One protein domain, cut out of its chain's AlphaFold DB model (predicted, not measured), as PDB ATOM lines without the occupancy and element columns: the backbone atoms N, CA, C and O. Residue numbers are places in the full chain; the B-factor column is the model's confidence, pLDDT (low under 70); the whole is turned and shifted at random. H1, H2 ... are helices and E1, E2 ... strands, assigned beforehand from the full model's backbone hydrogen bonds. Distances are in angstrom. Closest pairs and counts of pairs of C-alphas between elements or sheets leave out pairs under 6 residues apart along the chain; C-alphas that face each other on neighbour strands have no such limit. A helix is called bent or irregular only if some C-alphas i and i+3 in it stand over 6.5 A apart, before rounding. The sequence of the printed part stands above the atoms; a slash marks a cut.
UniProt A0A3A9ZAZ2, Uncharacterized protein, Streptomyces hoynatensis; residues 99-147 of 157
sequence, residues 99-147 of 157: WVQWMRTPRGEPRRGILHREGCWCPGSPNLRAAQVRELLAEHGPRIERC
ATOM      1  N   TRP A  99      30.715  30.225  35.875       97.56
ATOM      2  CA  TRP A  99      31.308  31.164  34.929       97.56
ATOM      3  C   TRP A  99      30.226  31.717  34.009       97.56
ATOM      4  O   TRP A  99      29.170  31.103  33.842       97.56
ATOM      5  N   VAL A 100      30.491  32.875  33.404       97.19
ATOM      6  CA  VAL A 100      29.625  33.447  32.369       97.19
ATOM      7  C   VAL A 100      30.340  33.413  31.031       97.19
ATOM      8  O   VAL A 100      31.447  33.933  30.888       97.19
ATOM      9  N   GLN A 101      29.689  32.813  30.040       96.31
ATOM     10  CA  GLN A 101      30.118  32.885  28.655       96.31
ATOM     11  C   GLN A 101      29.507  34.130  28.013       96.31
ATOM     12  O   GLN A 101      28.300  34.197  27.790       96.31
ATOM     13  N   TRP A 102      30.339  35.125  27.714       94.19
ATOM     14  CA  TRP A 102      29.896  36.353  27.056       94.19
ATOM     15  C   TRP A 102      29.855  36.188  25.540       94.19
ATOM     16  O   TRP A 102      30.888  35.976  24.902       94.19
ATOM     17  N   MET A 103      28.675  36.369  24.959       92.69
ATOM     18  CA  MET A 103      28.470  36.335  23.518       92.69
ATOM     19  C   MET A 103      28.991  37.618  22.864       92.69
ATOM     20  O   MET A 103      29.078  38.684  23.488       92.69
ATOM     21  N   ARG A 104      29.368  37.513  21.587       90.69
ATOM     22  CA  ARG A 104      29.669  38.690  20.766       90.69
ATOM     23  C   ARG A 104      28.360  39.402  20.438       90.69
ATOM     24  O   ARG A 104      27.406  38.755  20.017       90.69
ATOM     25  N   THR A 105      28.340  40.716  20.613       90.94
ATOM     26  CA  THR A 105      27.224  41.584  20.230       90.94
ATOM     27  C   THR A 105      27.704  42.631  19.224       90.94
ATOM     28  O   THR A 105      28.908  42.920  19.179       90.94
ATOM     29  N   PRO A 106      26.804  43.176  18.388       92.75
ATOM     30  CA  PRO A 106      27.118  44.297  17.513       92.75
ATOM     31  C   PRO A 106      27.726  45.483  18.270       92.75
ATOM     32  O   PRO A 106      27.534  45.664  19.476       92.75
ATOM     33  N   ARG A 107      28.484  46.320  17.555       90.69
ATOM     34  CA  ARG A 107      29.134  47.492  18.150       90.69
ATOM     35  C   ARG A 107      28.073  48.465  18.675       90.69
ATOM     36  O   ARG A 107      27.222  48.904  17.917       90.69
ATOM     37  N   GLY A 108      28.178  48.829  19.952       89.69
ATOM     38  CA  GLY A 108      27.223  49.718  20.624       89.69
ATOM     39  C   GLY A 108      26.074  48.985  21.321       89.69
ATOM     40  O   GLY A 108      25.375  49.599  22.122       89.69
ATOM     41  N   GLU A 109      25.916  47.678  21.096       88.31
ATOM     42  CA  GLU A 109      24.927  46.876  21.810       88.31
ATOM     43  C   GLU A 109      25.492  46.286  23.107       88.31
ATOM     44  O   GLU A 109      26.649  45.842  23.152       88.31
ATOM     45  N   PRO A 110      24.679  46.226  24.175       86.69
ATOM     46  CA  PRO A 110      25.102  45.632  25.429       86.69
ATOM     47  C   PRO A 110      25.368  44.134  25.269       86.69
ATOM     48  O   PRO A 110      24.587  43.413  24.651       86.69
ATOM     49  N   ARG A 111      26.456  43.652  25.879       89.06
ATOM     50  CA  ARG A 111      26.829  42.233  25.824       89.06
ATOM     51  C   ARG A 111      25.776  41.362  26.505       89.06
ATOM     52  O   ARG A 111      25.236  41.730  27.548       89.06
ATOM     53  N   ARG A 112      25.546  40.184  25.927       94.12
ATOM     54  CA  ARG A 112      24.723  39.113  26.501       94.12
ATOM     55  C   ARG A 112      25.612  37.988  27.007       94.12
ATOM     56  O   ARG A 112      26.654  37.710  26.409       94.12
ATOM     57  N   GLY A 113      25.216  37.369  28.108       95.56
ATOM     58  CA  GLY A 113      25.951  36.291  28.754       95.56
ATOM     59  C   GLY A 113      25.082  35.061  28.973       95.56
ATOM     60  O   GLY A 113      23.864  35.168  29.079       95.56
ATOM     61  N   ILE A 114      25.717  33.899  29.076       96.69
ATOM     62  CA  ILE A 114      25.080  32.662  29.526       96.69
ATOM     63  C   ILE A 114      25.794  32.208  30.798       96.69
ATOM     64  O   ILE A 114      27.017  32.068  30.809       96.69
ATOM     65  N   LEU A 115      25.046  32.008  31.882       97.44
ATOM     66  CA  LEU A 115      25.567  31.497  33.145       97.44
ATOM     67  C   LEU A 115      25.680  29.974  33.091       97.44
ATOM     68  O   LEU A 115      24.712  29.269  32.789       97.44
ATOM     69  N   HIS A 116      26.850  29.474  33.467       97.75
ATOM     70  CA  HIS A 116      27.157  28.057  33.577       97.75
ATOM     71  C   HIS A 116      27.596  27.702  34.999       97.75
ATOM     72  O   HIS A 116      28.008  28.563  35.782       97.75
ATOM     73  N   ARG A 117      27.520  26.408  35.319       96.19
ATOM     74  CA  ARG A 117      28.010  25.823  36.572       96.19
ATOM     75  C   ARG A 117      29.048  24.742  36.290       96.19
ATOM     76  O   ARG A 117      29.027  24.140  35.214       96.19
ATOM     77  N   GLU A 118      29.906  24.478  37.267       95.00
ATOM     78  CA  GLU A 118      30.904  23.407  37.259       95.00
ATOM     79  C   GLU A 118      30.287  22.091  36.763       95.00
ATOM     80  O   GLU A 118      29.167  21.730  37.136       95.00
ATOM     81  N   GLY A 119      31.001  21.415  35.860       94.00
ATOM     82  CA  GLY A 119      30.533  20.201  35.188       94.00
ATOM     83  C   GLY A 119      29.728  20.427  33.900       94.00
ATOM     84  O   GLY A 119      29.323  19.453  33.272       94.00
ATOM     85  N   CYS A 120      29.485  21.671  33.466       96.19
ATOM     86  CA  CYS A 120      28.934  21.924  32.129       96.19
ATOM     87  C   CYS A 120      29.984  21.646  31.038       96.19
ATOM     88  O   CYS A 120      31.142  22.019  31.190       96.19
ATOM     89  N   TRP A 121      29.566  21.033  29.925       93.81
ATOM     90  CA  TRP A 121      30.448  20.737  28.788       93.81
ATOM     91  C   TRP A 121      30.737  21.956  27.895       93.81
ATOM     92  O   TRP A 121      31.622  21.894  27.045       93.81
ATOM     93  N   CYS A 122      29.994  23.057  28.056       93.50
ATOM     94  CA  CYS A 122      30.234  24.290  27.307       93.50
ATOM     95  C   CYS A 122      31.623  24.869  27.631       93.50
ATOM     96  O   CYS A 122      32.089  24.750  28.764       93.50
ATOM     97  N   PRO A 123      32.283  25.535  26.669       92.06
ATOM     98  CA  PRO A 123      33.637  26.031  26.865       92.06
ATOM     99  C   PRO A 123      33.695  27.118  27.943       92.06
ATOM    100  O   PRO A 123      32.848  28.012  28.018       92.06
ATOM    101  N   GLY A 124      34.741  27.048  28.759       92.00
ATOM    102  CA  GLY A 124      34.980  27.940  29.885       92.00
ATOM    103  C   GLY A 124      35.472  27.167  31.101       92.00
ATOM    104  O   GLY A 124      35.637  25.950  31.062       92.00
ATOM    105  N   SER A 125      35.731  27.889  32.183       93.62
ATOM    106  CA  SER A 125      36.155  27.306  33.454       93.62
ATOM    107  C   SER A 125      35.534  28.091  34.604       93.62
ATOM    108  O   SER A 125      35.515  29.324  34.519       93.62
ATOM    109  N   PRO A 126      35.083  27.426  35.683       95.56
ATOM    110  CA  PRO A 126      34.592  28.107  36.870       95.56
ATOM    111  C   PRO A 126      35.594  29.139  37.388       95.56
ATOM    112  O   PRO A 126      36.718  28.809  37.757       95.56
ATOM    113  N   ASN A 127      35.180  30.400  37.412       96.38
ATOM    114  CA  ASN A 127      35.985  31.521  37.893       96.38
ATOM    115  C   ASN A 127      35.179  32.508  38.751       96.38
ATOM    116  O   ASN A 127      35.736  33.477  39.260       96.38
ATOM    117  N   LEU A 128      33.884  32.248  38.940       96.31
ATOM    118  CA  LEU A 128      32.990  33.028  39.780       96.31
ATOM    119  C   LEU A 128      32.577  32.223  41.012       96.31
ATOM    120  O   LEU A 128      32.144  31.068  40.922       96.31
ATOM    121  N   ARG A 129      32.688  32.874  42.168       95.25
ATOM    122  CA  ARG A 129      32.123  32.444  43.453       95.25
ATOM    123  C   ARG A 129      30.656  32.844  43.553       95.25
ATOM    124  O   ARG A 129      30.201  33.737  42.841       95.25
ATOM    125  N   ALA A 130      29.928  32.240  44.491       93.25
ATOM    126  CA  ALA A 130      28.498  32.490  44.665       93.25
ATOM    127  C   ALA A 130      28.158  33.986  44.832       93.25
ATOM    128  O   ALA A 130      27.249  34.486  44.175       93.25
ATOM    129  N   ALA A 131      28.924  34.711  45.656       93.19
ATOM    130  CA  ALA A 131      28.749  36.152  45.850       93.19
ATOM    131  C   ALA A 131      28.950  36.950  44.552       93.19
ATOM    132  O   ALA A 131      28.103  37.765  44.204       93.19
ATOM    133  N   GLN A 132      29.995  36.626  43.787       95.12
ATOM    134  CA  GLN A 132      30.300  37.293  42.518       95.12
ATOM    135  C   GLN A 132      29.212  37.041  41.470       95.12
ATOM    136  O   GLN A 132      28.881  37.935  40.702       95.12
ATOM    137  N   VAL A 133      28.616  35.843  41.441       95.88
ATOM    138  CA  VAL A 133      27.462  35.571  40.570       95.88
ATOM    139  C   VAL A 133      26.267  36.433  40.971       95.88
ATOM    140  O   VAL A 133      25.602  36.972  40.094       95.88
ATOM    141  N   ARG A 134      25.989  36.591  42.272       94.69
ATOM    142  CA  ARG A 134      24.885  37.449  42.736       94.69
ATOM    143  C   ARG A 134      25.103  38.910  42.360       94.69
ATOM    144  O   ARG A 134      24.184  39.523  41.835       94.69
ATOM    145  N   GLU A 135      26.303  39.436  42.585       95.19
ATOM    146  CA  GLU A 135      26.683  40.796  42.178       95.19
ATOM    147  C   GLU A 135      26.510  40.982  40.666       95.19
ATOM    148  O   GLU A 135      25.826  41.902  40.223       95.19
ATOM    149  N   LEU A 136      27.023  40.038  39.872       94.81
ATOM    150  CA  LEU A 136      26.923  40.077  38.416       94.81
ATOM    151  C   LEU A 136      25.470  40.016  37.923       94.81
ATOM    152  O   LEU A 136      25.103  40.702  36.971       94.81
ATOM    153  N   LEU A 137      24.627  39.197  38.555       94.56
ATOM    154  CA  LEU A 137      23.204  39.110  38.223       94.56
ATOM    155  C   LEU A 137      22.421  40.341  38.693       94.56
ATOM    156  O   LEU A 137      21.454  40.714  38.036       94.56
ATOM    157  N   ALA A 138      22.828  40.999  39.777       94.06
ATOM    158  CA  ALA A 138      22.240  42.273  40.180       94.06
ATOM    159  C   ALA A 138      22.568  43.385  39.167       94.06
ATOM    160  O   ALA A 138      21.698  44.181  38.826       94.06
ATOM    161  N   GLU A 139      23.794  43.405  38.635       94.06
ATOM    162  CA  GLU A 139      24.243  44.416  37.670       94.06
ATOM    163  C   GLU A 139      23.754  44.148  36.232       94.06
ATOM    164  O   GLU A 139      23.464  45.072  35.467       94.06
ATOM    165  N   HIS A 140      23.675  42.878  35.828       92.88
ATOM    166  CA  HIS A 140      23.470  42.481  34.430       92.88
ATOM    167  C   HIS A 140      22.366  41.439  34.220       92.88
ATOM    168  O   HIS A 140      22.232  40.927  33.110       92.88
ATOM    169  N   GLY A 141      21.561  41.124  35.237       90.50
ATOM    170  CA  GLY A 141      20.578  40.030  35.233       90.50
ATOM    171  C   GLY A 141      19.717  39.907  33.969       90.50
ATOM    172  O   GLY A 141      19.678  38.822  33.397       90.50
ATOM    173  N   PRO A 142      19.109  40.991  33.442       92.44
ATOM    174  CA  PRO A 142      18.308  40.929  32.211       92.44
ATOM    175  C   PRO A 142      19.083  40.507  30.949       92.44
ATOM    176  O   PRO A 142      18.482  40.247  29.911       92.44
ATOM    177  N   ARG A 143      20.419  40.497  31.007       93.44
ATOM    178  CA  ARG A 143      21.329  40.186  29.895       93.44
ATOM    179  C   ARG A 143      22.068  38.865  30.092       93.44
ATOM    180  O   ARG A 143      22.819  38.475  29.198       93.44
ATOM    181  N   ILE A 144      21.901  38.213  31.243       95.88
ATOM    182  CA  ILE A 144      22.532  36.933  31.556       95.88
ATOM    183  C   ILE A 144      21.452  35.861  31.607       95.88
ATOM    184  O   ILE A 144      20.650  35.795  32.535       95.88
ATOM    185  N   GLU A 145      21.456  34.997  30.603       94.94
ATOM    186  CA  GLU A 145      20.537  33.871  30.506       94.94
ATOM    187  C   GLU A 145      21.107  32.640  31.216       94.94
ATOM    188  O   GLU A 145      22.315  32.505  31.434       94.94
ATOM    189  N   ARG A 146      20.236  31.702  31.586       96.00
ATOM    190  CA  ARG A 146      20.660  30.415  32.146       96.00
ATOM    191  C   ARG A 146      21.077  29.489  31.012       96.00
ATOM    192  O   ARG A 146      20.359  29.356  30.025       96.00
ATOM    193  N   CYS A 147      22.191  28.783  31.175       96.19
ATOM    194  CA  CYS A 147      22.543  27.720  30.241       96.19
ATOM    195  C   CYS A 147      21.464  26.625  30.246       96.19
ATOM    196  O   CYS A 147      21.190  26.035  31.292       96.19
TER     197      CYS A 147
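What this domain is: This is residues 99 to 147 of the 157 residues of an uncharacterized protein of Streptomyces hoynatensis (UniProt A0A3A9ZAZ2). A small sheet of three strands has one helix, H1, packed slantwise over one face, and two loops, around Gly 108 and Gly 119, lie at opposite ends of the length. E1 and E2 form a hairpin, and the long link of residues 118 to 129 passes round the E1 side of the sheet to reach H1. The printed part has 49 residues, in the order E1, E2, H1, E3, a mixed class of helices and strands. The sheet order is E1, E2, E3, with mixed directions. The whole is compact, with a radius of gyration of the C-alphas of 11.0 A and spans of 32 by 23 by 15 A.

Where its parts are: E1, residues 99 to 102, begins with C-alpha 99 at (31.308, 31.164, 34.929) and is 9.5 A long. E2, residues 113 to 117, measures 13.2 A. H1, residues 130 to 143, measures 18.1 A and is irregular, with C-alphas 139 and 142 8.8 A apart. E3, residues 144 to 146, is 6.8 A long and ends with C-alpha 146 at (20.660, 30.415, 32.146).

How they stand to each other: E1 and E2 are antiparallel at 157 degrees, with N 101 and O 114 2.9 A apart, within hydrogen-bond range. E2 and E3 are parallel at 42 degrees, with N 115 and O 145 at 2.8 A, also within range. E2, H1 and E3 make a strand-helix-strand unit, two parallel neighbour strands with a helix between, and its crossover is right-handed. H1 is on the sheet at a height of 9.0 A, making two layers, a helix on one face of a sheet. It lies over E3 and only just over E2, on which 3 of its C-alphas fall, and runs slantwise to the strands, at 52 degrees to E3 on the local plane. The closest C-alphas of H1 and E2 are those of Arg 143 and Gly 113, 6.2 A apart. In H1, 8 of 10 O i to N i+4 pairs are within hydrogen-bond range.

The domain as a whole: The C-alphas of Gly 108 and Gly 119 are the two farthest apart, at 33.1 A. The printed part has no cut. The link from E2 to H1 is long. No printed residue has a pLDDT under 70.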